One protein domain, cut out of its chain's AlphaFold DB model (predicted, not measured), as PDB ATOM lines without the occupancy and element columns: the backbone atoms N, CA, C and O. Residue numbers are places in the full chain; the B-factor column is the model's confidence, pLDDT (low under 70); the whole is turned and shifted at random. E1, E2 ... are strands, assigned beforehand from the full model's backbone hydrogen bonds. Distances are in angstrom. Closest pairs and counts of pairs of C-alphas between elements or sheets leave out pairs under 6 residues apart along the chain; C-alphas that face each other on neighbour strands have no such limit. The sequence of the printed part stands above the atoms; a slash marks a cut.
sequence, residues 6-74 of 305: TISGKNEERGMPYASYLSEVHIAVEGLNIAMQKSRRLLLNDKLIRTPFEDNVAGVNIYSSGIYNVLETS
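This is residues 6 to 74 of the 305 residues of the protein "VWFD domain-containing protein" of Chiloscyllium punctatum (UniProt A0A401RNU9). A curled, twisted sheet of five strands, E1 to E5, has its long first hairpin, E1 and E2, reaching out as an arm, while a second hairpin, E6 and E7, is loosely and only partly face to face with the sheet near E3 and E4. The 69 printed residues hold seven named strands, E1 to E7 in chain order, and no named helix: all strand. The sheet's order is E1, E2, E3, E4, E5, antiparallel throughout, as are E6 and E7. The whole is only just compact, close to loose, with a radius of gyration of the C-alphas of 13.2 A, and elongated, spanning 43 by 24 by 22 A.

Find C-alpha 6 at (-24.322, -34.507, -36.172); from there E1, residues 6 to 13, runs 23.0 A. E2, residues 20 to 29, runs 26.0 A and bends by 51 degrees at residue 23. Next come E3, residues 32 to 37, 15.9 A; E4, residues 42 to 44, 6.8 A; and E5, residues 47 to 49, 6.3 A. E6, residues 60 to 65, covers 15.0 A, and E7, residues 68 to 73, covers 15.5 A, ending at C-alpha 73 (-13.045, -38.165, -40.040).

E1 to E5 form a meander, each strand the antiparallel neighbour of the one before. Look for N 8 and O 26, 2.8 A, between E1 and E2; N 27 and O 34, 2.8 A, between E2 and E3; N 35 and O 43, 2.9 A, between E3 and E4; and N 49 and O 42, 2.9 A, between E4 and E5, each within hydrogen-bond range. In the hairpin E6 and E7, N 63 and O 70 are within range at 3.0 A. The closest C-alphas of E3 and E7 are those of Met 36 and Asn 69, 7.6 A. E2 and E6 are only just apart, 8.3 A at the closest.

The two C-alphas farthest apart, Pro 17 and Asn 56, are 43.2 A from each other. The printed part has no cut and no long link. Mean pLDDT of the printed part is 76.7; look for values under 70 at residues 13 to 21, 56 to 59 and 65 to 68.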
ATOM      1  N   THR A   6     -23.030 -35.026 -35.718       85.31
ATOM      2  CA  THR A   6     -24.322 -34.507 -36.172       85.31
ATOM      3  C   THR A   6     -24.075 -33.570 -37.337       85.31
ATOM      4  O   THR A   6     -23.275 -32.649 -37.215       85.31
ATOM      5  N   ILE A   7     -24.766 -33.792 -38.453       89.12
ATOM      6  CA  ILE A   7     -24.803 -32.852 -39.575       89.12
ATOM      7  C   ILE A   7     -26.200 -32.251 -39.606       89.12
ATOM      8  O   ILE A   7     -27.193 -32.976 -39.621       89.12
ATOM      9  N   SER A   8     -26.275 -30.929 -39.627       91.25
ATOM     10  CA  SER A   8     -27.517 -30.203 -39.857       91.25
ATOM     11  C   SER A   8     -27.305 -29.161 -40.943       91.25
ATOM     12  O   SER A   8     -26.234 -28.568 -41.062       91.25
ATOM     13  N   GLY A   9     -28.321 -28.986 -41.777       90.88
ATOM     14  CA  GLY A   9     -28.311 -28.039 -42.877       90.88
ATOM     15  C   GLY A   9     -29.325 -26.936 -42.636       90.88
ATOM     16  O   GLY A   9     -30.442 -27.202 -42.190       90.88
ATOM     17  N   LYS A  10     -28.949 -25.703 -42.956       86.56
ATOM     18  CA  LYS A  10     -29.875 -24.576 -43.024       86.56
ATOM     19  C   LYS A  10     -30.200 -24.315 -44.486       86.56
ATOM     20  O   LYS A  10     -29.312 -23.937 -45.252       86.56
ATOM     21  N   ASN A  11     -31.456 -24.482 -44.873       80.38
ATOM     22  CA  ASN A  11     -31.909 -24.160 -46.222       80.38
ATOM     23  C   ASN A  11     -32.407 -22.714 -46.297       80.38
ATOM     24  O   ASN A  11     -33.026 -22.214 -45.361       80.38
ATOM     25  N   GLU A  12     -32.165 -22.064 -47.429       78.81
ATOM     26  CA  GLU A  12     -32.720 -20.751 -47.760       78.81
ATOM     27  C   GLU A  12     -33.618 -20.868 -48.993       78.81
ATOM     28  O   GLU A  12     -33.289 -21.573 -49.953       78.81
ATOM     29  N   GLU A  13     -34.772 -20.195 -48.962       69.88
ATOM     30  CA  GLU A  13     -35.702 -20.157 -50.090       69.88
ATOM     31  C   GLU A  13     -35.123 -19.355 -51.255       69.88
ATOM     32  O   GLU A  13     -34.474 -18.320 -51.096       69.88
ATOM     33  N   ARG A  14     -35.394 -19.828 -52.465       56.69
ATOM     34  CA  ARG A  14     -34.834 -19.303 -53.709       56.69
ATOM     35  C   ARG A  14     -35.745 -18.266 -54.371       56.69
ATOM     36  O   ARG A  14     -35.898 -18.261 -55.588       56.69
ATOM     37  N   GLY A  15     -36.425 -17.448 -53.570       51.91
ATOM     38  CA  GLY A  15     -37.402 -16.473 -54.066       51.91
ATOM     39  C   GLY A  15     -38.651 -17.083 -54.725       51.91
ATOM     40  O   GLY A  15     -39.470 -16.337 -55.256       51.91
ATOM     41  N   MET A  16     -38.815 -18.411 -54.684       40.81
ATOM     42  CA  MET A  16     -40.033 -19.135 -55.049       40.81
ATOM     43  C   MET A  16     -40.375 -20.134 -53.938       40.81
ATOM     44  O   MET A  16     -39.461 -20.791 -53.425       40.81
ATOM     45  N   PRO A  17     -41.665 -20.317 -53.605       38.88
ATOM     46  CA  PRO A  17     -42.069 -21.415 -52.740       38.88
ATOM     47  C   PRO A  17     -41.664 -22.729 -53.428       38.88
ATOM     48  O   PRO A  17     -41.783 -22.846 -54.646       38.88
ATOM     49  N   TYR A  18     -41.150 -23.699 -52.668       48.75
ATOM     50  CA  TYR A  18     -40.703 -25.036 -53.122       48.75
ATOM     51  C   TYR A  18     -39.306 -25.151 -53.754       48.75
ATOM     52  O   TYR A  18     -38.870 -26.266 -54.035       48.75
ATOM     53  N   ALA A  19     -38.564 -24.055 -53.923       45.56
ATOM     54  CA  ALA A  19     -37.155 -24.111 -54.303       45.56
ATOM     55  C   ALA A  19     -36.301 -23.597 -53.144       45.56
ATOM     56  O   ALA A  19     -36.373 -22.423 -52.794       45.56
ATOM     57  N   SER A  20     -35.481 -24.465 -52.551       57.25
ATOM     58  CA  SER A  20     -34.512 -24.076 -51.525       57.25
ATOM     59  C   SER A  20     -33.126 -24.597 -51.877       57.25
ATOM     60  O   SER A  20     -32.994 -25.547 -52.646       57.25
ATOM     61  N   TYR A  21     -32.093 -23.960 -51.343       65.56
ATOM     62  CA  TYR A  21     -30.726 -24.460 -51.432       65.56
ATOM     63  C   TYR A  21     -30.087 -24.457 -50.045       65.56
ATOM     64  O   TYR A  21     -30.477 -23.695 -49.158       65.56
ATOM     65  N   LEU A  22     -29.094 -25.323 -49.864       75.75
ATOM     66  CA  LEU A  22     -28.335 -25.431 -48.628       75.75
ATOM     67  C   LEU A  22     -27.441 -24.197 -48.468       75.75
ATOM     68  O   LEU A  22     -26.567 -23.935 -49.294       75.75
ATOM     69  N   SER A  23     -27.705 -23.400 -47.438       81.06
ATOM     70  CA  SER A  23     -27.007 -22.139 -47.177       81.06
ATOM     71  C   SER A  23     -25.832 -22.291 -46.219       81.06
ATOM     72  O   SER A  23     -24.792 -21.660 -46.411       81.06
ATOM     73  N   GLU A  24     -26.001 -23.147 -45.216       86.62
ATOM     74  CA  GLU A  24     -25.020 -23.430 -44.178       86.62
ATOM     75  C   GLU A  24     -25.110 -24.910 -43.806       86.62
ATOM     76  O   GLU A  24     -26.203 -25.484 -43.762       86.62
ATOM     77  N   VAL A  25     -23.960 -25.517 -43.529       91.50
ATOM     78  CA  VAL A  25     -23.850 -26.871 -42.982       91.50
ATOM     79  C   VAL A  25     -23.160 -26.774 -41.636       91.50
ATOM     80  O   VAL A  25     -22.029 -26.303 -41.554       91.50
ATOM     81  N   HIS A  26     -23.830 -27.228 -40.587       91.81
ATOM     82  CA  HIS A  26     -23.268 -27.326 -39.250       91.81
ATOM     83  C   HIS A  26     -22.933 -28.780 -38.963       91.81
ATOM     84  O   HIS A  26     -23.811 -29.645 -39.000       91.81
ATOM     85  N   ILE A  27     -21.664 -29.034 -38.671       89.75
ATOM     86  CA  ILE A  27     -21.142 -30.348 -38.333       89.75
ATOM     87  C   ILE A  27     -20.619 -30.292 -36.904       89.75
ATOM     88  O   ILE A  27     -19.672 -29.564 -36.612       89.75
ATOM     89  N   ALA A  28     -21.246 -31.058 -36.018       88.81
ATOM     90  CA  ALA A  28     -20.777 -31.261 -34.657       88.81
ATOM     91  C   ALA A  28     -20.084 -32.623 -34.561       88.81
ATOM     92  O   ALA A  28     -20.710 -33.636 -34.864       88.81
ATOM     93  N   VAL A  29     -18.814 -32.661 -34.157       84.56
ATOM     94  CA  VAL A  29     -18.012 -33.897 -34.053       84.56
ATOM     95  C   VAL A  29     -16.983 -33.759 -32.929       84.56
ATOM     96  O   VAL A  29     -16.281 -32.758 -32.877       84.56
ATOM     97  N   GLU A  30     -16.913 -34.716 -31.994       78.88
ATOM     98  CA  GLU A  30     -15.948 -34.713 -30.863       78.88
ATOM     99  C   GLU A  30     -15.878 -33.380 -30.081       78.88
ATOM    100  O   GLU A  30     -14.818 -32.928 -29.650       78.88
ATOM    101  N   GLY A  31     -17.020 -32.699 -29.916       78.25
ATOM    102  CA  GLY A  31     -17.096 -31.402 -29.228       78.25
ATOM    103  C   GLY A  31     -16.650 -30.191 -30.060       78.25
ATOM    104  O   GLY A  31     -16.678 -29.068 -29.557       78.25
ATOM    105  N   LEU A  32     -16.281 -30.388 -31.327       84.25
ATOM    106  CA  LEU A  32     -16.107 -29.316 -32.303       84.25
ATOM    107  C   LEU A  32     -17.444 -28.925 -32.923       84.25
ATOM    108  O   LEU A  32     -18.229 -29.798 -33.284       84.25
ATOM    109  N   ASN A  33     -17.642 -27.625 -33.143       89.88
ATOM    110  CA  ASN A  33     -18.717 -27.096 -33.975       89.88
ATOM    111  C   ASN A  33     -18.117 -26.464 -35.229       89.88
ATOM    112  O   ASN A  33     -17.468 -25.419 -35.159       89.88
ATOM    113  N   ILE A  34     -18.326 -27.104 -36.372       90.56
ATOM    114  CA  ILE A  34     -17.837 -26.646 -37.666       90.56
ATOM    115  C   ILE A  34     -19.021 -26.097 -38.448       90.56
ATOM    116  O   ILE A  34     -19.996 -26.807 -38.667       90.56
ATOM    117  N   ALA A  35     -18.939 -24.845 -38.888       91.12
ATOM    118  CA  ALA A  35     -19.910 -24.269 -39.806       91.12
ATOM    119  C   ALA A  35     -19.258 -24.063 -41.173       91.12
ATOM    120  O   ALA A  35     -18.287 -23.314 -41.317       91.12
ATOM    121  N   MET A  36     -19.798 -24.738 -42.179       88.62
ATOM    122  CA  MET A  36     -19.434 -24.565 -43.575       88.62
ATOM    123  C   MET A  36     -20.474 -23.654 -44.211       88.62
ATOM    124  O   MET A  36     -21.645 -24.007 -44.329       88.62
ATOM    125  N   GLN A  37     -20.039 -22.467 -44.603       83.12
ATOM    126  CA  GLN A  37     -20.879 -21.452 -45.217       83.12
ATOM    127  C   GLN A  37     -20.469 -21.249 -46.681       83.12
ATOM    128  O   GLN A  37     -19.431 -21.734 -47.152       83.12
ATOM    129  N   LYS A  38     -21.287 -20.498 -47.416       72.56
ATOM    130  CA  LYS A  38     -21.012 -20.116 -48.808       72.56
ATOM    131  C   LYS A  38     -19.685 -19.359 -48.938       72.56
ATOM    132  O   LYS A  38     -19.090 -18.909 -47.957       72.56
ATOM    133  N   SER A  39     -19.198 -19.238 -50.171       70.25
ATOM    134  CA  SER A  39     -17.907 -18.598 -50.476       70.25
ATOM    135  C   SER A  39     -16.715 -19.247 -49.757       70.25
ATOM    136  O   SER A  39     -15.706 -18.593 -49.500       70.25
ATOM    137  N   ARG A  40     -16.827 -20.549 -49.449       70.75
ATOM    138  CA  ARG A  40     -15.815 -21.366 -48.758       70.75
ATOM    139  C   ARG A  40     -15.482 -20.888 -47.342       70.75
ATOM    140  O   ARG A  40     -14.429 -21.233 -46.812       70.75
ATOM    141  N   ARG A  41     -16.367 -20.114 -46.715       82.56
ATOM    142  CA  ARG A  41     -16.164 -19.628 -45.352       82.56
ATOM    143  C   ARG A  41     -16.343 -20.784 -44.363       82.56
ATOM    144  O   ARG A  41     -17.404 -21.396 -44.307       82.56
ATOM    145  N   LEU A  42     -15.295 -21.071 -43.595       88.31
ATOM    146  CA  LEU A  42     -15.274 -22.124 -42.581       88.31
ATOM    147  C   LEU A  42     -15.123 -21.513 -41.197       88.31
ATOM    148  O   LEU A  42     -14.194 -20.740 -40.961       88.31
ATOM    149  N   LEU A  43     -16.011 -21.881 -40.281       89.50
ATOM    150  CA  LEU A  43     -15.902 -21.519 -38.877       89.50
ATOM    151  C   LEU A  43     -15.685 -22.770 -38.040       89.50
ATOM    152  O   LEU A  43     -16.369 -23.768 -38.239       89.50
ATOM    153  N   LEU A  44     -14.767 -22.684 -37.085       89.31
ATOM    154  CA  LEU A  44     -14.574 -23.656 -36.023       89.31
ATOM    155  C   LEU A  44     -14.865 -22.964 -34.694       89.31
ATOM    156  O   LEU A  44     -14.170 -22.012 -34.334       89.31
ATOM    157  N   ASN A  45     -15.892 -23.418 -33.977       89.12
ATOM    158  CA  ASN A  45     -16.361 -22.810 -32.728       89.12
ATOM    159  C   ASN A  45     -16.543 -21.285 -32.879       89.12
ATOM    160  O   ASN A  45     -15.943 -20.495 -32.147       89.12
ATOM    161  N   ASP A  46     -17.297 -20.893 -33.911       89.44
ATOM    162  CA  ASP A  46     -17.600 -19.507 -34.310       89.44
ATOM    163  C   ASP A  46     -16.401 -18.645 -34.748       89.44
ATOM    164  O   ASP A  46     -16.556 -17.462 -35.063       89.44
ATOM    165  N   LYS A  47     -15.197 -19.220 -34.844       90.00
ATOM    166  CA  LYS A  47     -14.006 -18.527 -35.347       90.00
ATOM    167  C   LYS A  47     -13.696 -18.931 -36.775       90.00
ATOM    168  O   LYS A  47     -13.620 -20.111 -37.088       90.00
ATOM    169  N   LEU A  48     -13.462 -17.940 -37.632       89.88
ATOM    170  CA  LEU A  48     -13.027 -18.168 -39.007       89.88
ATOM    171  C   LEU A  48     -11.684 -18.913 -39.027       89.88
ATOM    172  O   LEU A  48     -10.717 -18.444 -38.423       89.88
ATOM    173  N   ILE A  49     -11.619 -20.021 -39.763       88.06
ATOM    174  CA  ILE A  49     -10.393 -20.799 -39.974       88.06
ATOM    175  C   ILE A  49      -9.950 -20.752 -41.439       88.06
ATOM    176  O   ILE A  49     -10.732 -20.433 -42.337       88.06
ATOM    177  N   ARG A  50      -8.673 -21.063 -41.678       84.25
ATOM    178  CA  ARG A  50      -8.106 -21.274 -43.016       84.25
ATOM    179  C   ARG A  50      -7.771 -22.748 -43.199       84.25
ATOM    180  O   ARG A  50      -7.456 -23.431 -42.230       84.25
ATOM    181  N   THR A  51      -7.840 -23.207 -44.439       76.06
ATOM    182  CA  THR A  51      -7.470 -24.561 -44.851       76.06
ATOM    183  C   THR A  51      -6.074 -24.575 -45.497       76.06
ATOM    184  O   THR A  51      -5.716 -23.601 -46.167       76.06
ATOM    185  N   PRO A  52      -5.293 -25.665 -45.344       79.75
ATOM    186  CA  PRO A  52      -5.545 -26.788 -44.439       79.75
ATOM    187  C   PRO A  52      -5.464 -26.338 -42.973       79.75
ATOM    188  O   PRO A  52      -4.658 -25.482 -42.619       79.75
ATOM    189  N   PHE A  53      -6.350 -26.868 -42.137       80.00
ATOM    190  CA  PHE A  53      -6.343 -26.580 -40.710       80.00
ATOM    191  C   PHE A  53      -5.334 -27.513 -40.037       80.00
ATOM    192  O   PHE A  53      -5.542 -28.722 -39.998       80.00
ATOM    193  N   GLU A  54      -4.215 -26.951 -39.581       70.44
ATOM    194  CA  GLU A  54      -3.065 -27.719 -39.083       70.44
ATOM    195  C   GLU A  54      -3.136 -28.040 -37.582       70.44
ATOM    196  O   GLU A  54      -2.366 -28.869 -37.094       70.44
ATOM    197  N   ASP A  55      -4.049 -27.409 -36.837       70.06
ATOM    198  CA  ASP A  55      -4.204 -27.700 -35.413       70.06
ATOM    199  C   ASP A  55      -4.765 -29.114 -35.228       70.06
ATOM    200  O   ASP A  55      -5.794 -29.499 -35.786       70.06
ATOM    201  N   ASN A  56      -4.052 -29.892 -34.417       59.06
ATOM    202  CA  ASN A  56      -4.260 -31.321 -34.247       59.06
ATOM    203  C   ASN A  56      -5.513 -31.582 -33.396       59.06
ATOM    204  O   ASN A  56      -5.429 -31.702 -32.170       59.06
ATOM    205  N   VAL A  57      -6.683 -31.641 -34.034       65.69
ATOM    206  CA  VAL A  57      -7.901 -32.130 -33.385       65.69
ATOM    207  C   VAL A  57      -8.041 -33.625 -33.639       65.69
ATOM    208  O   VAL A  57      -7.940 -34.089 -34.771       65.69
ATOM    209  N   ALA A  58      -8.244 -34.390 -32.564       65.94
ATOM    210  CA  ALA A  58      -8.229 -35.847 -32.595       65.94
ATOM    211  C   ALA A  58      -9.188 -36.412 -33.661       65.94
ATOM    212  O   ALA A  58     -10.405 -36.377 -33.500       65.94
ATOM    213  N   GLY A  59      -8.618 -36.960 -34.739       68.75
ATOM    214  CA  GLY A  59      -9.352 -37.711 -35.760       68.75
ATOM    215  C   GLY A  59     -10.159 -36.877 -36.760       68.75
ATOM    216  O   GLY A  59     -11.013 -37.454 -37.432       68.75
ATOM    217  N   VAL A  60      -9.910 -35.565 -36.870       79.19
ATOM    218  CA  VAL A  60     -10.625 -34.670 -37.793       79.19
ATOM    219  C   VAL A  60      -9.638 -33.863 -38.641       79.19
ATOM    220  O   VAL A  60      -8.934 -33.001 -38.119       79.19
ATOM    221  N   ASN A  61      -9.627 -34.094 -39.954       81.25
ATOM    222  CA  ASN A  61      -8.851 -33.317 -40.921       81.25
ATOM    223  C   ASN A  61      -9.767 -32.332 -41.654       81.25
ATOM    224  O   ASN A  61     -10.800 -32.726 -42.197       81.25
ATOM    225  N   ILE A  62      -9.376 -31.055 -41.715       84.00
ATOM    226  CA  ILE A  62     -10.108 -30.027 -42.469       84.00
ATOM    227  C   ILE A  62      -9.190 -29.448 -43.532       84.00
ATOM    228  O   ILE A  62      -8.196 -28.788 -43.228       84.00
ATOM    229  N   TYR A  63      -9.536 -29.655 -44.795       80.12
ATOM    230  CA  TYR A  63      -8.762 -29.150 -45.921       80.12
ATOM    231  C   TYR A  63      -9.680 -28.694 -47.047       80.12
ATOM    232  O   TYR A  63     -10.865 -29.011 -47.078       80.12
ATOM    233  N   SER A  64      -9.152 -27.910 -47.979       73.44
ATOM    234  CA  SER A  64      -9.875 -27.625 -49.215       73.44
ATOM    235  C   SER A  64      -9.442 -28.642 -50.260       73.44
ATOM    236  O   SER A  64      -8.257 -28.731 -50.571       73.44
ATOM    237  N   SER A  65     -10.398 -29.396 -50.802       63.41
ATOM    238  CA  SER A  65     -10.214 -30.141 -52.046       63.41
ATOM    239  C   SER A  65     -10.984 -29.384 -53.098       63.41
ATOM    240  O   SER A  65     -12.192 -29.539 -53.306       63.41
ATOM    241  N   GLY A  66     -10.272 -28.443 -53.685       64.50
ATOM    242  CA  GLY A  66     -10.801 -27.722 -54.798       64.50
ATOM    243  C   GLY A  66     -11.793 -26.607 -54.493       64.50
ATOM    244  O   GLY A  66     -11.464 -25.634 -53.811       64.50
ATOM    245  N   ILE A  67     -13.012 -26.718 -55.040       54.78
ATOM    246  CA  ILE A  67     -14.135 -25.852 -54.632       54.78
ATOM    247  C   ILE A  67     -14.784 -26.319 -53.325       54.78
ATOM    248  O   ILE A  67     -15.513 -25.547 -52.699       54.78
ATOM    249  N   TYR A  68     -14.510 -27.554 -52.899       64.88
ATOM    250  CA  TYR A  68     -15.077 -28.134 -51.694       64.88
ATOM    251  C   TYR A  68     -14.190 -27.850 -50.488       64.88
ATOM    252  O   TYR A  68     -12.960 -27.917 -50.538       64.88
ATOM    253  N   ASN A  69     -14.845 -27.583 -49.367       73.62
ATOM    254  CA  ASN A  69     -14.234 -27.770 -48.067       73.62
ATOM    255  C   ASN A  69     -14.504 -29.214 -47.658       73.62
ATOM    256  O   ASN A  69     -15.651 -29.653 -47.683       73.62
ATOM    257  N   VAL A  70     -13.453 -29.951 -47.330       77.88
ATOM    258  CA  VAL A  70     -13.534 -31.352 -46.943       77.88
ATOM    259  C   VAL A  70     -13.274 -31.448 -45.455       77.88
ATOM    260  O   VAL A  70     -12.254 -30.975 -44.952       77.88
ATOM    261  N   LEU A  71     -14.238 -32.052 -44.770       82.75
ATOM    262  CA  LEU A  71     -14.104 -32.523 -43.409       82.75
ATOM    263  C   LEU A  71     -13.956 -34.040 -43.471       82.75
ATOM    264  O   LEU A  71     -14.910 -34.741 -43.802       82.75
ATOM    265  N   GLU A  72     -12.768 -34.539 -43.166       80.00
ATOM    266  CA  GLU A  72     -12.481 -35.967 -43.141       80.00
ATOM    267  C   GLU A  72     -12.362 -36.438 -41.688       80.00
ATOM    268  O   GLU A  72     -11.672 -35.829 -40.871       80.00
ATOM    269  N   THR A  73     -13.065 -37.522 -41.361       79.12
ATOM    270  CA  THR A  73     -13.045 -38.165 -40.040       79.12
ATOM    271  C   THR A  73     -12.943 -39.679 -40.223       79.12
ATOM    272  O   THR A  73     -13.040 -40.176 -41.347       79.12
ATOM    273  N   SER A  74     -12.754 -40.449 -39.148       74.75
ATOM    274  CA  SER A  74     -12.779 -41.911 -39.255       74.75
ATOM    275  C   SER A  74     -14.175 -42.430 -39.632       74.75
ATOM    276  O   SER A  74     -15.068 -42.514 -38.785       74.75
TER     277      SER A  74